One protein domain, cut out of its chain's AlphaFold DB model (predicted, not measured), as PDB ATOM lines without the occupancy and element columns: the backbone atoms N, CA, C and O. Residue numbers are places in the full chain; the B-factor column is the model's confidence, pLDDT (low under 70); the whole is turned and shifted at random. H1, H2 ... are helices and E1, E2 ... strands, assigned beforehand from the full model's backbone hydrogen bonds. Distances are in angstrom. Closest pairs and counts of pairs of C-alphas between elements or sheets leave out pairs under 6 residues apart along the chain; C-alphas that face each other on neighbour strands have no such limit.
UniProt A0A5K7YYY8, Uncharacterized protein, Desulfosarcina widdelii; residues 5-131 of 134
ATOM      1  N   TYR A   5      35.744 151.636  48.410       84.75
ATOM      2  CA  TYR A   5      34.839 151.230  49.490       84.75
ATOM      3  C   TYR A   5      35.400 151.455  50.908       84.75
ATOM      4  O   TYR A   5      34.688 151.956  51.772       84.75
ATOM      5  N   GLN A   6      36.680 151.147  51.155       84.62
ATOM      6  CA  GLN A   6      37.306 151.318  52.479       84.62
ATOM      7  C   GLN A   6      37.415 152.793  52.890       84.62
ATOM      8  O   GLN A   6      37.560 153.098  54.069       84.62
ATOM      9  N   GLN A   7      37.305 153.707  51.923       88.50
ATOM     10  CA  GLN A   7      37.268 155.152  52.144       88.50
ATOM     11  C   GLN A   7      35.841 155.676  52.402       88.50
ATOM     12  O   GLN A   7      35.628 156.884  52.447       88.50
ATOM     13  N   GLY A   8      34.848 154.787  52.540       88.12
ATOM     14  CA  GLY A   8      33.447 155.150  52.775       88.12
ATOM     15  C   GLY A   8      32.733 155.732  51.552       88.12
ATOM     16  O   GLY A   8      31.647 156.300  51.682       88.12
ATOM     17  N   VAL A   9      33.318 155.612  50.357       89.75
ATOM     18  CA  VAL A   9      32.719 156.141  49.128       89.75
ATOM     19  C   VAL A   9      31.578 155.235  48.667       89.75
ATOM     20  O   VAL A   9      31.748 154.033  48.456       89.75
ATOM     21  N   LYS A  10      30.411 155.842  48.448       92.00
ATOM     22  CA  LYS A  10      29.206 155.172  47.950       92.00
ATOM     23  C   LYS A  10      29.197 155.159  46.425       92.00
ATOM     24  O   LYS A  10      28.979 156.189  45.790       92.00
ATOM     25  N   VAL A  11      29.433 153.990  45.836       91.81
ATOM     26  CA  VAL A  11      29.445 153.806  44.377       91.81
ATOM     27  C   VAL A  11      28.039 153.499  43.867       91.81
ATOM     28  O   VAL A  11      27.380 152.602  44.388       91.81
ATOM     29  N   HIS A  12      27.607 154.202  42.820       93.94
ATOM     30  CA  HIS A  12      26.363 153.922  42.104       93.94
ATOM     31  C   HIS A  12      26.651 153.317  40.724       93.94
ATOM     32  O   HIS A  12      27.413 153.890  39.941       93.94
ATOM     33  N   PHE A  13      26.043 152.174  40.409       93.62
ATOM     34  CA  PHE A  13      26.136 151.541  39.093       93.62
ATOM     35  C   PHE A  13      24.973 151.953  38.195       93.62
ATOM     36  O   PHE A  13      23.851 151.477  38.353       93.62
ATOM     37  N   LEU A  14      25.288 152.769  37.189       92.56
ATOM     38  CA  LEU A  14      24.315 153.222  36.203       92.56
ATOM     39  C   LEU A  14      23.874 152.075  35.283       92.56
ATOM     40  O   LEU A  14      24.686 151.509  34.546       92.56
ATOM     41  N   GLY A  15      22.583 151.745  35.305       89.62
ATOM     42  CA  GLY A  15      21.954 150.806  34.370       89.62
ATOM     43  C   GLY A  15      22.405 149.342  34.478       89.62
ATOM     44  O   GLY A  15      22.122 148.549  33.572       89.62
ATOM     45  N   CYS A  16      23.119 148.955  35.538       89.88
ATOM     46  CA  CYS A  16      23.586 147.581  35.719       89.88
ATOM     47  C   CYS A  16      22.523 146.734  36.426       89.88
ATOM     48  O   CYS A  16      21.974 147.129  37.446       89.88
ATOM     49  N   THR A  17      22.260 145.532  35.907       88.62
ATOM     50  CA  THR A  17      21.315 144.559  36.504       88.62
ATOM     51  C   THR A  17      21.849 143.129  36.511       88.62
ATOM     52  O   THR A  17      21.107 142.170  36.712       88.62
ATOM     53  N   GLU A  18      23.144 142.960  36.251       90.88
ATOM     54  CA  GLU A  18      23.783 141.648  36.247       90.88
ATOM     55  C   GLU A  18      24.154 141.255  37.678       90.88
ATOM     56  O   GLU A  18      24.923 141.959  38.338       90.88
ATOM     57  N   PHE A  19      23.611 140.128  38.146       92.19
ATOM     58  CA  PHE A  19      23.805 139.651  39.515       92.19
ATOM     59  C   PHE A  19      25.287 139.525  39.859       92.19
ATOM     60  O   PHE A  19      25.734 140.039  40.877       92.19
ATOM     61  N   GLU A  20      26.077 138.902  38.984       90.50
ATOM     62  CA  GLU A  20      27.500 138.667  39.216       90.50
ATOM     63  C   GLU A  20      28.324 139.952  39.339       90.50
ATOM     64  O   GLU A  20      29.338 139.962  40.031       90.50
ATOM     65  N   LYS A  21      27.893 141.038  38.691       90.62
ATOM     66  CA  LYS A  21      28.589 142.324  38.762       90.62
ATOM     67  C   LYS A  21      28.267 143.038  40.063       90.62
ATOM     68  O   LYS A  21      29.165 143.612  40.663       90.62
ATOM     69  N   ILE A  22      27.009 142.996  40.498       93.81
ATOM     70  CA  ILE A  22      26.542 143.761  41.659       93.81
ATOM     71  C   ILE A  22      26.803 142.996  42.960       93.81
ATOM     72  O   ILE A  22      27.347 143.557  43.904       93.81
ATOM     73  N   ALA A  23      26.483 141.704  43.015       93.25
ATOM     74  CA  ALA A  23      26.548 140.911  44.243       93.25
ATOM     75  C   ALA A  23      27.979 140.684  44.761       93.25
ATOM     76  O   ALA A  23      28.163 140.412  45.944       93.25
ATOM     77  N   TYR A  24      28.990 140.789  43.893       92.19
ATOM     78  CA  TYR A  24      30.398 140.540  44.232       92.19
ATOM     79  C   TYR A  24      31.263 141.806  44.228       92.19
ATOM     80  O   TYR A  24      32.487 141.714  44.311       92.19
ATOM     81  N   THR A  25      30.651 142.989  44.138       91.94
ATOM     82  CA  THR A  25      31.357 144.271  44.244       91.94
ATOM     83  C   THR A  25      30.698 145.161  45.301       91.94
ATOM     84  O   THR A  25      29.487 145.066  45.502       91.94
ATOM     85  N   PRO A  26      31.463 146.022  45.996       91.50
ATOM     86  CA  PRO A  26      30.935 146.893  47.043       91.50
ATOM     87  C   PRO A  26      30.227 148.121  46.439       91.50
ATOM     88  O   PRO A  26      30.681 149.258  46.564       91.50
ATOM     89  N   VAL A  27      29.119 147.878  45.743       92.00
ATOM     90  CA  VAL A  27      28.270 148.906  45.131       92.00
ATOM     91  C   VAL A  27      27.161 149.280  46.103       92.00
ATOM     92  O   VAL A  27      26.494 148.408  46.643       92.00
ATOM     93  N   TYR A  28      26.945 150.578  46.296       92.44
ATOM     94  CA  TYR A  28      25.926 151.091  47.210       92.44
ATOM     95  C   TYR A  28      24.523 151.072  46.591       92.44
ATOM     96  O   TYR A  28      23.539 150.841  47.283       92.44
ATOM     97  N   SER A  29      24.410 151.341  45.289       93.12
ATOM     98  CA  SER A  29      23.122 151.324  44.593       93.12
ATOM     99  C   SER A  29      23.276 151.097  43.091       93.12
ATOM    100  O   SER A  29      24.337 151.333  42.517       93.12
ATOM    101  N   ALA A  30      22.201 150.662  42.438       94.06
ATOM    102  CA  ALA A  30      22.111 150.535  40.989       94.06
ATOM    103  C   ALA A  30      20.702 150.913  40.520       94.06
ATOM    104  O   ALA A  30      19.742 150.772  41.276       94.06
ATOM    105  N   ASP A  31      20.574 151.390  39.286       91.56
ATOM    106  CA  ASP A  31      19.283 151.721  38.682       91.56
ATOM    107  C   ASP A  31      19.007 150.889  37.421       91.56
ATOM    108  O   ASP A  31      19.905 150.328  36.785       91.56
ATOM    109  N   SER A  32      17.728 150.788  37.047       88.81
ATOM    110  CA  SER A  32      17.339 150.120  35.811       88.81
ATOM    111  C   SER A  32      15.956 150.511  35.317       88.81
ATOM    112  O   SER A  32      14.964 150.442  36.037       88.81
ATOM    113  N   THR A  33      15.859 150.786  34.016       89.56
ATOM    114  CA  THR A  33      14.576 150.874  33.287       89.56
ATOM    115  C   THR A  33      14.170 149.541  32.649       89.56
ATOM    116  O   THR A  33      13.177 149.450  31.919       89.56
ATOM    117  N   THR A  34      14.952 148.486  32.893       88.94
ATOM    118  CA  THR A  34      14.839 147.214  32.173       88.94
ATOM    119  C   THR A  34      13.553 146.468  32.520       88.94
ATOM    120  O   THR A  34      13.020 145.786  31.648       88.94
ATOM    121  N   TRP A  35      13.011 146.629  33.732       87.31
ATOM    122  CA  TRP A  35      11.756 145.993  34.156       87.31
ATOM    123  C   TRP A  35      10.585 146.335  33.220       87.31
ATOM    124  O   TRP A  35       9.904 145.435  32.722       87.31
ATOM    125  N   ASN A  36      10.423 147.619  32.889       87.50
ATOM    126  CA  ASN A  36       9.336 148.099  32.038       87.50
ATOM    127  C   ASN A  36       9.594 147.758  30.564       87.50
ATOM    128  O   ASN A  36       8.749 147.185  29.876       87.50
ATOM    129  N   ARG A  37      10.815 148.040  30.082       87.56
ATOM    130  CA  ARG A  37      11.205 147.766  28.687       87.56
ATOM    131  C   ARG A  37      11.083 146.282  28.335       87.56
ATOM    132  O   ARG A  37      10.691 145.952  27.219       87.56
ATOM    133  N   THR A  38      11.408 145.398  29.278       86.31
ATOM    134  CA  THR A  38      11.297 143.943  29.105       86.31
ATOM    135  C   THR A  38       9.836 143.505  29.068       86.31
ATOM    136  O   THR A  38       9.460 142.778  28.149       86.31
ATOM    137  N   GLY A  39       8.997 144.028  29.969       86.19
ATOM    138  CA  GLY A  39       7.555 143.762  29.965       86.19
ATOM    139  C   GLY A  39       6.882 144.183  28.654       86.19
ATOM    140  O   GLY A  39       6.200 143.379  28.017       86.19
ATOM    141  N   GLY A  40       7.173 145.395  28.170       86.00
ATOM    142  CA  GLY A  40       6.668 145.900  26.882       86.00
ATOM    143  C   GLY A  40       7.191 145.161  25.639       86.00
ATOM    144  O   GLY A  40       6.602 145.251  24.554       86.00
ATOM    145  N   ALA A  41       8.283 144.406  25.788       87.44
ATOM    146  CA  ALA A  41       8.830 143.521  24.763       87.44
ATOM    147  C   ALA A  41       8.257 142.091  24.819       87.44
ATOM    148  O   ALA A  41       8.743 141.233  24.081       87.44
ATOM    149  N   GLY A  42       7.259 141.828  25.672       90.19
ATOM    150  CA  GLY A  42       6.613 140.516  25.779       90.19
ATOM    151  C   GLY A  42       7.431 139.495  26.556       90.19
ATOM    152  O   GLY A  42       7.493 138.324  26.179       90.19
ATOM    153  N   ARG A  43       8.150 139.952  27.589       92.62
ATOM    154  CA  ARG A  43       9.083 139.121  28.350       92.62
ATOM    155  C   ARG A  43       8.966 139.345  29.848       92.62
ATOM    156  O   ARG A  43       8.674 140.459  30.294       92.62
ATOM    157  N   ILE A  44       9.298 138.301  30.598       95.62
ATOM    158  CA  ILE A  44       9.442 138.354  32.051       95.62
ATOM    159  C   ILE A  44      10.810 137.848  32.515       95.62
ATOM    160  O   ILE A  44      11.492 137.101  31.803       95.62
ATOM    161  N   PHE A  45      11.201 138.265  33.713       95.81
ATOM    162  CA  PHE A  45      12.333 137.728  34.454       95.81
ATOM    163  C   PHE A  45      11.882 136.650  35.428       95.81
ATOM    164  O   PHE A  45      10.897 136.819  36.141       95.81
ATOM    165  N   TYR A  46      12.648 135.569  35.482       96.12
ATOM    166  CA  TYR A  46      12.470 134.510  36.459       96.12
ATOM    167  C   TYR A  46      13.823 134.118  37.035       96.12
ATOM    168  O   TYR A  46      14.757 133.788  36.301       96.12
ATOM    169  N   TRP A  47      13.943 134.171  38.358       95.00
ATOM    170  CA  TRP A  47      15.100 133.621  39.047       95.00
ATOM    171  C   TRP A  47      14.869 132.137  39.272       95.00
ATOM    172  O   TRP A  47      14.168 131.738  40.198       95.00
ATOM    173  N   ASN A  48      15.445 131.316  38.405       94.75
ATOM    174  CA  ASN A  48      15.208 129.887  38.417       94.75
ATOM    175  C   ASN A  48      16.062 129.208  39.507       94.75
ATOM    176  O   ASN A  48      17.286 129.105  39.347       94.75
ATOM    177  N   PRO A  49      15.462 128.699  40.603       93.06
ATOM    178  CA  PRO A  49      16.218 128.089  41.693       93.06
ATOM    179  C   PRO A  49      16.944 126.812  41.255       93.06
ATOM    180  O   PRO A  49      18.011 126.521  41.803       93.06
ATOM    181  N   ASN A  50      16.423 126.124  40.232       92.88
ATOM    182  CA  ASN A  50      16.935 124.862  39.696       92.88
ATOM    183  C   ASN A  50      18.165 125.042  38.791       92.88
ATOM    184  O   ASN A  50      18.809 124.063  38.412       92.88
ATOM    185  N   ARG A  51      18.530 126.284  38.441       90.31
ATOM    186  CA  ARG A  51      19.798 126.570  37.758       90.31
ATOM    187  C   ARG A  51      20.974 126.353  38.704       90.31
ATOM    188  O   ARG A  51      21.002 126.868  39.824       90.31
ATOM    189  N   ILE A  52      21.981 125.646  38.201       89.06
ATOM    190  CA  ILE A  52      23.267 125.475  38.875       89.06
ATOM    191  C   ILE A  52      24.081 126.770  38.747       89.06
ATOM    192  O   ILE A  52      24.110 127.404  37.692       89.06
ATOM    193  N   GLY A  53      24.778 127.141  39.820       86.94
ATOM    194  CA  GLY A  53      25.642 128.319  39.862       86.94
ATOM    195  C   GLY A  53      24.899 129.615  40.197       86.94
ATOM    196  O   GLY A  53      23.771 129.611  40.687       86.94
ATOM    197  N   TYR A  54      25.574 130.744  39.971       83.44
ATOM    198  CA  TYR A  54      25.085 132.078  40.347       83.44
ATOM    199  C   TYR A  54      24.259 132.766  39.249       83.44
ATOM    200  O   TYR A  54      23.505 133.691  39.538       83.44
ATOM    201  N   LYS A  55      24.367 132.323  37.988       87.38
ATOM    202  CA  LYS A  55      23.577 132.857  36.867       87.38
ATOM    203  C   LYS A  55      22.227 132.149  36.784       87.38
ATOM    204  O   LYS A  55      22.045 131.237  35.983       87.38
ATOM    205  N   LYS A  56      21.297 132.566  37.640       92.19
ATOM    206  CA  LYS A  56      19.963 131.955  37.752       92.19
ATOM    207  C   LYS A  56      18.853 132.702  37.007       92.19
ATOM    208  O   LYS A  56      17.731 132.213  36.945       92.19
ATOM    209  N   LEU A  57      19.151 133.872  36.441       93.44
ATOM    210  CA  LEU A  57      18.186 134.669  35.689       93.44
ATOM    211  C   LEU A  57      17.855 134.024  34.339       93.44
ATOM    212  O   LEU A  57      18.675 134.050  33.420       93.44
ATOM    213  N   ASP A  58      16.617 133.570  34.192       93.94
ATOM    214  CA  ASP A  58      16.029 133.201  32.912       93.94
ATOM    215  C   ASP A  58      15.126 134.349  32.409       93.94
ATOM    216  O   ASP A  58      14.322 134.928  33.144       93.94
ATOM    217  N   LYS A  59      15.285 134.716  31.129       93.19
ATOM    218  CA  LYS A  59      14.448 135.718  30.444       93.19
ATOM    219  C   LYS A  59      13.466 134.989  29.538       93.19
ATOM    220  O   LYS A  59      13.882 134.452  28.511       93.19
ATOM    221  N   ILE A  60      12.192 134.976  29.908       94.25
ATOM    222  CA  ILE A  60      11.169 134.159  29.246       94.25
ATOM    223  C   ILE A  60      10.362 135.025  28.283       94.25
ATOM    224  O   ILE A  60       9.825 136.054  28.688       94.25
ATOM    225  N   ALA A  61      10.282 134.635  27.008       93.19
ATOM    226  CA  ALA A  61       9.375 135.257  26.042       93.19
ATOM    227  C   ALA A  61       7.991 134.605  26.058       93.19
ATOM    228  O   ALA A  61       7.881 133.381  26.089       93.19
ATOM    229  N   LEU A  62       6.960 135.447  25.974       90.75
ATOM    230  CA  LEU A  62       5.549 135.051  26.027       90.75
ATOM    231  C   LEU A  62       4.862 135.035  24.647       90.75
ATOM    232  O   LEU A  62       3.765 134.506  24.520       90.75
ATOM    233  N   GLY A  63       5.534 135.530  23.600       76.25
ATOM    234  CA  GLY A  63       5.142 135.304  22.202       76.25
ATOM    235  C   GLY A  63       4.425 136.460  21.492       76.25
ATOM    236  O   GLY A  63       4.182 136.356  20.295       76.25
ATOM    237  N   ASP A  64       4.144 137.586  22.153       67.88
ATOM    238  CA  ASP A  64       3.334 138.666  21.533       67.88
ATOM    239  C   ASP A  64       4.056 139.451  20.434       67.88
ATOM    240  O   ASP A  64       3.435 140.202  19.684       67.88
ATOM    241  N   LYS A  65       5.383 139.339  20.357       65.81
ATOM    242  CA  LYS A  65       6.191 139.988  19.324       65.81
ATOM    243  C   LYS A  65       7.283 139.043  18.869       65.81
ATOM    244  O   LYS A  65       8.011 138.498  19.702       65.81
ATOM    245  N   THR A  66       7.467 138.936  17.552       66.25
ATOM    246  CA  THR A  66       8.651 138.288  16.986       66.25
ATOM    247  C   THR A  66       9.882 138.993  17.544       66.25
ATOM    248  O   THR A  66      10.059 140.203  17.350       66.25
ATOM    249  N   PRO A  67      10.726 138.289  18.300       65.19
ATOM    250  CA  PRO A  67      11.812 138.944  18.984       65.19
ATOM    251  C   PRO A  67      12.877 139.363  17.964       65.19
ATOM    252  O   PRO A  67      13.324 138.566  17.148       65.19
ATOM    253  N   LYS A  68      13.342 140.619  18.038       66.00
ATOM    254  CA  LYS A  68      14.417 141.138  17.161       66.00
ATOM    255  C   LYS A  68      15.766 140.414  17.325       66.00
ATOM    256  O   LYS A  68      16.691 140.659  16.561       66.00
ATOM    257  N   ARG A  69      15.913 139.589  18.363       65.38
ATOM    258  CA  ARG A  69      17.088 138.759  18.672       65.38
ATOM    259  C   ARG A  69      16.588 137.411  19.171       65.38
ATOM    260  O   ARG A  69      15.549 137.398  19.832       65.38
ATOM    261  N   LEU A  70      17.330 136.332  18.916       62.31
ATOM    262  CA  LEU A  70      17.026 135.015  19.480       62.31
ATOM    263  C   LEU A  70      16.773 135.143  20.984       62.31
ATOM    264  O   LEU A  70      17.595 135.689  21.724       62.31
ATOM    265  N   VAL A  71      15.599 134.688  21.413       67.88
ATOM    266  CA  VAL A  71      15.292 134.561  22.832       67.88
ATOM    267  C   VAL A  71      15.742 133.179  23.249       67.88
ATOM    268  O   VAL A  71      15.447 132.202  22.570       67.88
ATOM    269  N   GLN A  72      16.466 133.116  24.358       76.75
ATOM    270  CA  GLN A  72      16.982 131.863  24.883       76.75
ATOM    271  C   GLN A  72      15.857 130.924  25.343       76.75
ATOM    272  O   GLN A  72      15.975 129.717  25.169       76.75
ATOM    273  N   TYR A  73      14.770 131.477  25.896       90.56
ATOM    274  CA  TYR A  73      13.635 130.715  26.411       90.56
ATOM    275  C   TYR A  73      12.305 131.289  25.934       90.56
ATOM    276  O   TYR A  73      12.026 132.480  26.095       90.56
ATOM    277  N   HIS A  74      11.466 130.424  25.379       92.38
ATOM    278  CA  HIS A  74      10.079 130.722  25.056       92.38
ATOM    279  C   HIS A  74       9.171 129.931  25.996       92.38
ATOM    280  O   HIS A  74       9.456 128.768  26.262       92.38
ATOM    281  N   ILE A  75       8.084 130.537  26.484       93.12
ATOM    282  CA  ILE A  75       7.225 129.935  27.518       93.12
ATOM    283  C   ILE A  75       6.682 128.556  27.124       93.12
ATOM    284  O   ILE A  75       6.589 127.675  27.968       93.12
ATOM    285  N   ARG A  76       6.384 128.347  25.835       90.06
ATOM    286  CA  ARG A  76       5.851 127.072  25.325       90.06
ATOM    287  C   ARG A  76       6.804 125.894  25.522       90.06
ATOM    288  O   ARG A  76       6.337 124.810  25.841       90.06
ATOM    289  N   ASP A  77       8.105 126.136  25.376       91.62
ATOM    290  CA  ASP A  77       9.147 125.102  25.360       91.62
ATOM    291  C   ASP A  77      10.082 125.227  26.575       91.62
ATOM    292  O   ASP A  77      11.200 124.708  26.590       91.62
ATOM    293  N   TYR A  78       9.668 125.989  27.590       94.50
ATOM    294  CA  TYR A  78      10.501 126.258  28.749       94.50
ATOM    295  C   TYR A  78      10.515 125.054  29.693       94.50
ATOM    296  O   TYR A  78       9.495 124.683  30.261       94.50
ATOM    297  N   LEU A  79      11.700 124.473  29.897       95.25
ATOM    298  CA  LEU A  79      11.881 123.254  30.693       95.25
ATOM    299  C   LEU A  79      11.340 123.355  32.130       95.25
ATOM    300  O   LEU A  79      10.890 122.356  32.674       95.25
ATOM    301  N   PHE A  80      11.393 124.544  32.739       96.25
ATOM    302  CA  PHE A  80      10.952 124.784  34.120       96.25
ATOM    303  C   PHE A  80       9.629 125.554  34.177       96.25
ATOM    304  O   PHE A  80       9.431 126.411  35.039       96.25
ATOM    305  N   ARG A  81       8.755 125.321  33.191       95.88
ATOM    306  CA  ARG A  81       7.474 126.017  33.072       95.88
ATOM    307  C   ARG A  81       6.595 125.802  34.297       95.88
ATOM    308  O   ARG A  81       6.116 126.791  34.833       95.88
ATOM    309  N   ASP A  82       6.457 124.568  34.766       96.81
ATOM    310  CA  ASP A  82       5.597 124.257  35.912       96.81
ATOM    311  C   ASP A  82       6.042 125.030  37.164       96.81
ATOM    312  O   ASP A  82       5.235 125.679  37.819       96.81
ATOM    313  N   GLN A  83       7.352 125.087  37.436       97.62
ATOM    314  CA  GLN A  83       7.887 125.834  38.582       97.62
ATOM    315  C   GLN A  83       7.751 127.352  38.421       97.62
ATOM    316  O   GLN A  83       7.645 128.078  39.411       97.62
ATOM    317  N   LEU A  84       7.796 127.848  37.183       97.25
ATOM    318  CA  LEU A  84       7.516 129.248  36.889       97.25
ATOM    319  C   LEU A  84       6.036 129.572  37.130       97.25
ATOM    320  O   LEU A  84       5.747 130.601  37.732       97.25
ATOM    321  N   GLU A  85       5.115 128.721  36.678       97.56
ATOM    322  CA  GLU A  85       3.672 128.893  36.892       97.56
ATOM    323  C   GLU A  85       3.318 128.827  38.381       97.56
ATOM    324  O   GLU A  85       2.626 129.718  38.878       97.56
ATOM    325  N   ASP A  86       3.888 127.867  39.116       98.00
ATOM    326  CA  ASP A  86       3.752 127.774  40.571       98.00
ATOM    327  C   ASP A  86       4.233 129.055  41.261       98.00
ATOM    328  O   ASP A  86       3.521 129.614  42.094       98.00
ATOM    329  N   TYR A  87       5.412 129.566  40.890       97.56
ATOM    330  CA  TYR A  87       5.945 130.821  41.427       97.56
ATOM    331  C   TYR A  87       5.022 132.011  41.128       97.56
ATOM    332  O   TYR A  87       4.689 132.777  42.033       97.56
ATOM    333  N   LEU A  88       4.583 132.171  39.874       97.81
ATOM    334  CA  LEU A  88       3.704 133.272  39.473       97.81
ATOM    335  C   LEU A  88       2.387 133.238  40.251       97.81
ATOM    336  O   LEU A  88       1.907 134.280  40.709       97.81
ATOM    337  N   PHE A  89       1.833 132.046  40.455       98.19
ATOM    338  CA  PHE A  89       0.602 131.880  41.203       98.19
ATOM    339  C   PHE A  89       0.806 132.115  42.703       98.19
ATOM    340  O   PHE A  89       0.012 132.818  43.334       98.19
ATOM    341  N   GLN A  90       1.860 131.554  43.295       97.88
ATOM    342  CA  GLN A  90       2.111 131.629  44.735       97.88
ATOM    343  C   GLN A  90       2.462 133.044  45.196       97.88
ATOM    344  O   GLN A  90       1.892 133.497  46.193       97.88
ATOM    345  N   GLU A  91       3.314 133.745  44.449       97.12
ATOM    346  CA  GLU A  91       3.831 135.063  44.830       97.12
ATOM    347  C   GLU A  91       2.930 136.208  44.356       97.12
ATOM    348  O   GLU A  91       2.720 137.181  45.075       97.12
ATOM    349  N   LEU A  92       2.377 136.098  43.144       97.25
ATOM    350  CA  LEU A  92       1.686 137.212  42.484       97.25
ATOM    351  C   LEU A  92       0.219 136.921  42.164       97.25
ATOM    352  O   LEU A  92      -0.485 137.830  41.729       97.25
ATOM    353  N   ARG A  93      -0.248 135.681  42.378       97.81
ATOM    354  CA  ARG A  93      -1.583 135.210  41.968       97.81
ATOM    355  C   ARG A  93      -1.839 135.421  40.470       97.81
ATOM    356  O   ARG A  93      -2.963 135.711  40.074       97.81
ATOM    357  N   LEU A  94      -0.795 135.262  39.652       97.69
ATOM    358  CA  LEU A  94      -0.854 135.386  38.195       97.69
ATOM    359  C   LEU A  94      -0.697 134.026  37.512       97.69
ATOM    360  O   LEU A  94       0.076 133.180  37.955       97.69
ATOM    361  N   SER A  95      -1.377 133.861  36.384       97.12
ATOM    362  CA  SER A  95      -1.200 132.765  35.430       97.12
ATOM    363  C   SER A  95      -0.464 133.231  34.162       97.12
ATOM    364  O   SER A  95      -0.245 134.427  33.944       97.12
ATOM    365  N   ILE A  96      -0.097 132.300  33.275       95.75
ATOM    366  CA  ILE A  96       0.437 132.653  31.944       95.75
ATOM    367  C   ILE A  96      -0.605 133.395  31.096       95.75
ATOM    368  O   ILE A  96      -0.244 134.285  30.319       95.75
ATOM    369  N   ASP A  97      -1.887 133.086  31.277       95.00
ATOM    370  CA  ASP A  97      -2.976 133.759  30.569       95.00
ATOM    371  C   ASP A  97      -3.079 135.225  31.011       95.00
ATOM    372  O   ASP A  97      -3.168 136.117  30.168       95.00
ATOM    373  N   ASP A  98      -2.907 135.520  32.302       96.19
ATOM    374  CA  ASP A  98      -2.845 136.906  32.798       96.19
ATOM    375  C   ASP A  98      -1.658 137.677  32.214       96.19
ATOM    376  O   ASP A  98      -1.716 138.892  31.994       96.19
ATOM    377  N   LEU A  99      -0.562 136.966  31.952       94.94
ATOM    378  CA  LEU A  99       0.626 137.519  31.327       94.94
ATOM    379  C   LEU A  99       0.508 137.637  29.809       94.94
ATOM    380  O   LEU A  99       1.418 138.212  29.226       94.94
ATOM    381  N   THR A 100      -0.536 137.133  29.148       93.56
ATOM    382  CA  THR A 100      -0.718 137.218  27.681       93.56
ATOM    383  C   THR A 100      -2.047 137.845  27.248       93.56
ATOM    384  O   THR A 100      -2.185 138.215  26.084       93.56
ATOM    385  N   GLY A 101      -2.985 138.026  28.178       90.31
ATOM    386  CA  GLY A 101      -4.300 138.616  27.949       90.31
ATOM    387  C   GLY A 101      -4.342 140.146  28.025       90.31
ATOM    388  O   GLY A 101      -3.368 140.850  27.765       90.31
ATOM    389  N   GLU A 102      -5.509 140.672  28.395       89.69
ATOM    390  CA  GLU A 102      -5.851 142.101  28.308       89.69
ATOM    391  C   GLU A 102      -4.902 143.017  29.103       89.69
ATOM    392  O   GLU A 102      -4.451 144.045  28.598       89.69
ATOM    393  N   ASN A 103      -4.512 142.607  30.315       93.06
ATOM    394  CA  ASN A 103      -3.646 143.383  31.213       93.06
ATOM    395  C   ASN A 103      -2.166 142.972  31.151       93.06
ATOM    396  O   ASN A 103      -1.379 143.292  32.048       93.06
ATOM    397  N   ALA A 104      -1.760 142.285  30.083       92.62
ATOM    398  CA  ALA A 104      -0.448 141.659  29.983       92.62
ATOM    399  C   ALA A 104       0.725 142.625  30.224       92.62
ATOM    400  O   ALA A 104       1.691 142.266  30.894       92.62
ATOM    401  N   LEU A 105       0.657 143.865  29.724       92.19
ATOM    402  CA  LEU A 105       1.725 144.851  29.931       92.19
ATOM    403  C   LEU A 105       1.948 145.146  31.420       92.19
ATOM    404  O   LEU A 105       3.089 145.125  31.887       92.19
ATOM    405  N   PHE A 106       0.861 145.403  32.145       94.88
ATOM    406  CA  PHE A 106       0.895 145.687  33.575       94.88
ATOM    407  C   PHE A 106       1.366 144.460  34.361       94.88
ATOM    408  O   PHE A 106       2.313 144.559  35.139       94.88
ATOM    409  N   ASN A 107       0.792 143.287  34.085       96.56
ATOM    410  CA  ASN A 107       1.117 142.053  34.803       96.56
ATOM    411  C   ASN A 107       2.584 141.633  34.607       96.56
ATOM    412  O   ASN A 107       3.254 141.220  35.552       96.56
ATOM    413  N   ARG A 108       3.144 141.820  33.406       96.00
ATOM    414  CA  ARG A 108       4.578 141.578  33.157       96.00
ATOM    415  C   ARG A 108       5.467 142.591  33.857       96.00
ATOM    416  O   ARG A 108       6.544 142.228  34.326       96.00
ATOM    417  N   ALA A 109       5.057 143.859  33.894       95.19
ATOM    418  CA  ALA A 109       5.786 144.880  34.632       95.19
ATOM    419  C   ALA A 109       5.811 144.544  36.129       95.19
ATOM    420  O   ALA A 109       6.884 144.592  36.725       95.19
ATOM    421  N   LEU A 110       4.679 144.112  36.695       96.19
ATOM    422  CA  LEU A 110       4.576 143.636  38.074       96.19
ATOM    423  C   LEU A 110       5.505 142.442  38.332       96.19
ATOM    424  O   LEU A 110       6.323 142.501  39.247       96.19
ATOM    425  N   ALA A 111       5.460 141.408  37.485       97.12
ATOM    426  CA  ALA A 111       6.347 140.248  37.602       97.12
ATOM    427  C   ALA A 111       7.837 140.633  37.537       97.12
ATOM    428  O   ALA A 111       8.655 140.137  38.314       97.12
ATOM    429  N   ASN A 112       8.197 141.563  36.648       96.88
ATOM    430  CA  ASN A 112       9.570 142.050  36.525       96.88
ATOM    431  C   ASN A 112      10.006 142.906  37.719       96.88
ATOM    432  O   ASN A 112      11.160 142.811  38.125       96.88
ATOM    433  N   ILE A 113       9.121 143.740  38.271       96.25
ATOM    434  CA  ILE A 113       9.400 144.507  39.493       96.25
ATOM    435  C   ILE A 113       9.614 143.549  40.661       96.25
ATOM    436  O   ILE A 113      10.607 143.690  41.369       96.25
ATOM    437  N   HIS A 114       8.749 142.545  40.815       96.81
ATOM    438  CA  HIS A 114       8.892 141.533  41.860       96.81
ATOM    439  C   HIS A 114      10.251 140.827  41.782       96.81
ATOM    440  O   HIS A 114      10.950 140.706  42.783       96.81
ATOM    441  N   TYR A 115      10.693 140.466  40.571       96.38
ATOM    442  CA  TYR A 115      12.048 139.956  40.363       96.38
ATOM    443  C   TYR A 115      13.131 140.918  40.883       96.38
ATOM    444  O   TYR A 115      14.080 140.463  41.513       96.38
ATOM    445  N   PHE A 116      13.019 142.229  40.637       95.62
ATOM    446  CA  PHE A 116      14.019 143.198  41.103       95.62
ATOM    447  C   PHE A 116      14.007 143.410  42.620       95.62
ATOM    448  O   PHE A 116      15.075 143.624  43.188       95.62
ATOM    449  N   VAL A 117      12.846 143.293  43.270       95.44
ATOM    450  CA  VAL A 117      12.752 143.288  44.739       95.44
ATOM    451  C   VAL A 117      13.533 142.102  45.304       95.44
ATOM    452  O   VAL A 117      14.431 142.278  46.122       95.44
ATOM    453  N   LEU A 118      13.282 140.895  44.793       95.50
ATOM    454  CA  LEU A 118      14.021 139.709  45.231       95.50
ATOM    455  C   LEU A 118      15.516 139.786  44.873       95.50
ATOM    456  O   LEU A 118      16.376 139.350  45.638       95.50
ATOM    457  N   PHE A 119      15.845 140.376  43.723       94.75
ATOM    458  CA  PHE A 119      17.222 140.611  43.297       94.75
ATOM    459  C   PHE A 119      17.995 141.472  44.293       94.75
ATOM    460  O   PHE A 119      19.128 141.131  44.640       94.75
ATOM    461  N   GLU A 120      17.388 142.559  44.769       94.62
ATOM    462  CA  GLU A 120      17.960 143.411  45.809       94.62
ATOM    463  C   GLU A 120      18.225 142.614  47.095       94.62
ATOM    464  O   GLU A 120      19.323 142.687  47.650       94.62
ATOM    465  N   GLU A 121      17.281 141.777  47.531       94.81
ATOM    466  CA  GLU A 121      17.473 140.922  48.708       94.81
ATOM    467  C   GLU A 121      18.648 139.948  48.547       94.81
ATOM    468  O   GLU A 121      19.450 139.777  49.473       94.81
ATOM    469  N   TRP A 122      18.782 139.310  47.379       94.25
ATOM    470  CA  TRP A 122      19.886 138.385  47.107       94.25
ATOM    471  C   TRP A 122      21.237 139.097  47.064       94.25
ATOM    472  O   TRP A 122      22.215 138.573  47.603       94.25
ATOM    473  N   VAL A 123      21.301 140.289  46.462       94.50
ATOM    474  CA  VAL A 123      22.508 141.129  46.455       94.50
ATOM    475  C   VAL A 123      22.887 141.521  47.880       94.50
ATOM    476  O   VAL A 123      24.021 141.281  48.289       94.50
ATOM    477  N   ASN A 124      21.937 142.032  48.664       94.31
ATOM    478  CA  ASN A 124      22.176 142.469  50.039       94.31
ATOM    479  C   ASN A 124      22.633 141.317  50.938       94.31
ATOM    480  O   ASN A 124      23.533 141.479  51.765       94.31
ATOM    481  N   ARG A 125      22.052 140.125  50.765       94.62
ATOM    482  CA  ARG A 125      22.522 138.916  51.450       94.62
ATOM    483  C   ARG A 125      23.966 138.606  51.072       94.62
ATOM    484  O   ARG A 125      24.778 138.357  51.961       94.62
ATOM    485  N   LYS A 126      24.305 138.682  49.782       94.56
ATOM    486  CA  LYS A 126      25.661 138.386  49.317       94.56
ATOM    487  C   LYS A 126      26.690 139.408  49.799       94.56
ATOM    488  O   LYS A 126      27.782 139.025  50.203       94.56
ATOM    489  N   HIS A 127      26.331 140.688  49.823       94.44
ATOM    490  CA  HIS A 127      27.153 141.760  50.385       94.44
ATOM    491  C   HIS A 127      27.472 141.516  51.860       94.44
ATOM    492  O   HIS A 127      28.639 141.598  52.243       94.44
ATOM    493  N   LYS A 128      26.476 141.108  52.659       94.00
ATOM    494  CA  LYS A 128      26.683 140.724  54.066       94.00
ATOM    495  C   LYS A 128      27.633 139.532  54.210       94.00
ATOM    496  O   LYS A 128      28.525 139.578  55.050       94.00
ATOM    497  N   GLU A 129      27.484 138.496  53.382       94.81
ATOM    498  CA  GLU A 129      28.395 137.334  53.372       94.81
ATOM    499  C   GLU A 129      29.847 137.719  53.049       94.81
ATOM    500  O   GLU A 129      30.777 137.100  53.562       94.81
ATOM    501  N   LEU A 130      30.047 138.730  52.202       92.69
ATOM    502  CA  LEU A 130      31.366 139.228  51.800       92.69
ATOM    503  C   LEU A 130      31.938 140.292  52.754       92.69
ATOM    504  O   LEU A 130      33.061 140.747  52.549       92.69
ATOM    505  N   GLY A 131      31.191 140.688  53.788       92.31
ATOM    506  CA  GLY A 131      31.617 141.708  54.748       92.31
ATOM    507  C   GLY A 131      31.511 143.146  54.232       92.31
ATOM    508  O   GLY A 131      32.172 144.036  54.769       92.31
TER     509      GLY A 131
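Overview. This is residues 5 to 131 of the 134 residues of an uncharacterized protein of Desulfosarcina widdelii (UniProt A0A5K7YYY8). One long helix, H4, runs along most of the domain's length; the strand hairpin E1 and E2 packs on it through E1, with E2 beyond, and H2 lies beside its first half. H3 stands crosswise near that half, while H1 and the loops around it lie toward the helix's last residues. The printed part has 127 residues in the order H1 H2 E1 E2 H3 H4, mostly helix, though under half, 59, are in named elements; the two strands are antiparallel. It is compact, with a radius of gyration of the C-alphas of 15.7 A, but elongated, spanning 51 by 28 by 26 A.

Arrangement. Residues 12 to 13 pair with 29 to 30, parallel. H1, residues 19 to 22, only just touches H4, residues 104 to 129, with 3 pairs of C-alphas within 8 A, the closest Ile 22 and Val 123 at 6.8 A. H2, residues 34 to 40, touches H4 at a shallow tilt of 20 degrees, opposite ways; the C-alphas of Gly 39 and Arg 108, 4.9 A apart, are closest. E1, residues 43 to 47, and E2, residues 57 to 61, form a hairpin, with N 46 and O 58 2.9 A apart, within hydrogen-bond range. The closest C-alphas of E1 and H4, Phe 45 and Asn 112, are 5.5 A apart. H3, residues 81 to 92, is close to H4 but not clearly touching, about perpendicular at 89 degrees, with the C-alphas of Leu 92 and Ala 111 closest at 7.4 A. Every O i to N i+4 pair is within range in H2, H3 and H4; H1 is too short for one.

Along the chain. H1 begins at C-alpha 19 (23.805, 139.651, 39.515). H3 is 15.7 A long and H4 37.4 A, ending at C-alpha 129 (28.395, 137.334, 53.372).

Size, cuts and confidence. The C-alphas of Gln 7 and Glu 102, the two farthest apart, are 51.0 A apart. The printed part has no cut; the links H1 to H2, E2 to H3 and H3 to H4 are long. Residues 64 to 71 have pLDDT under 70.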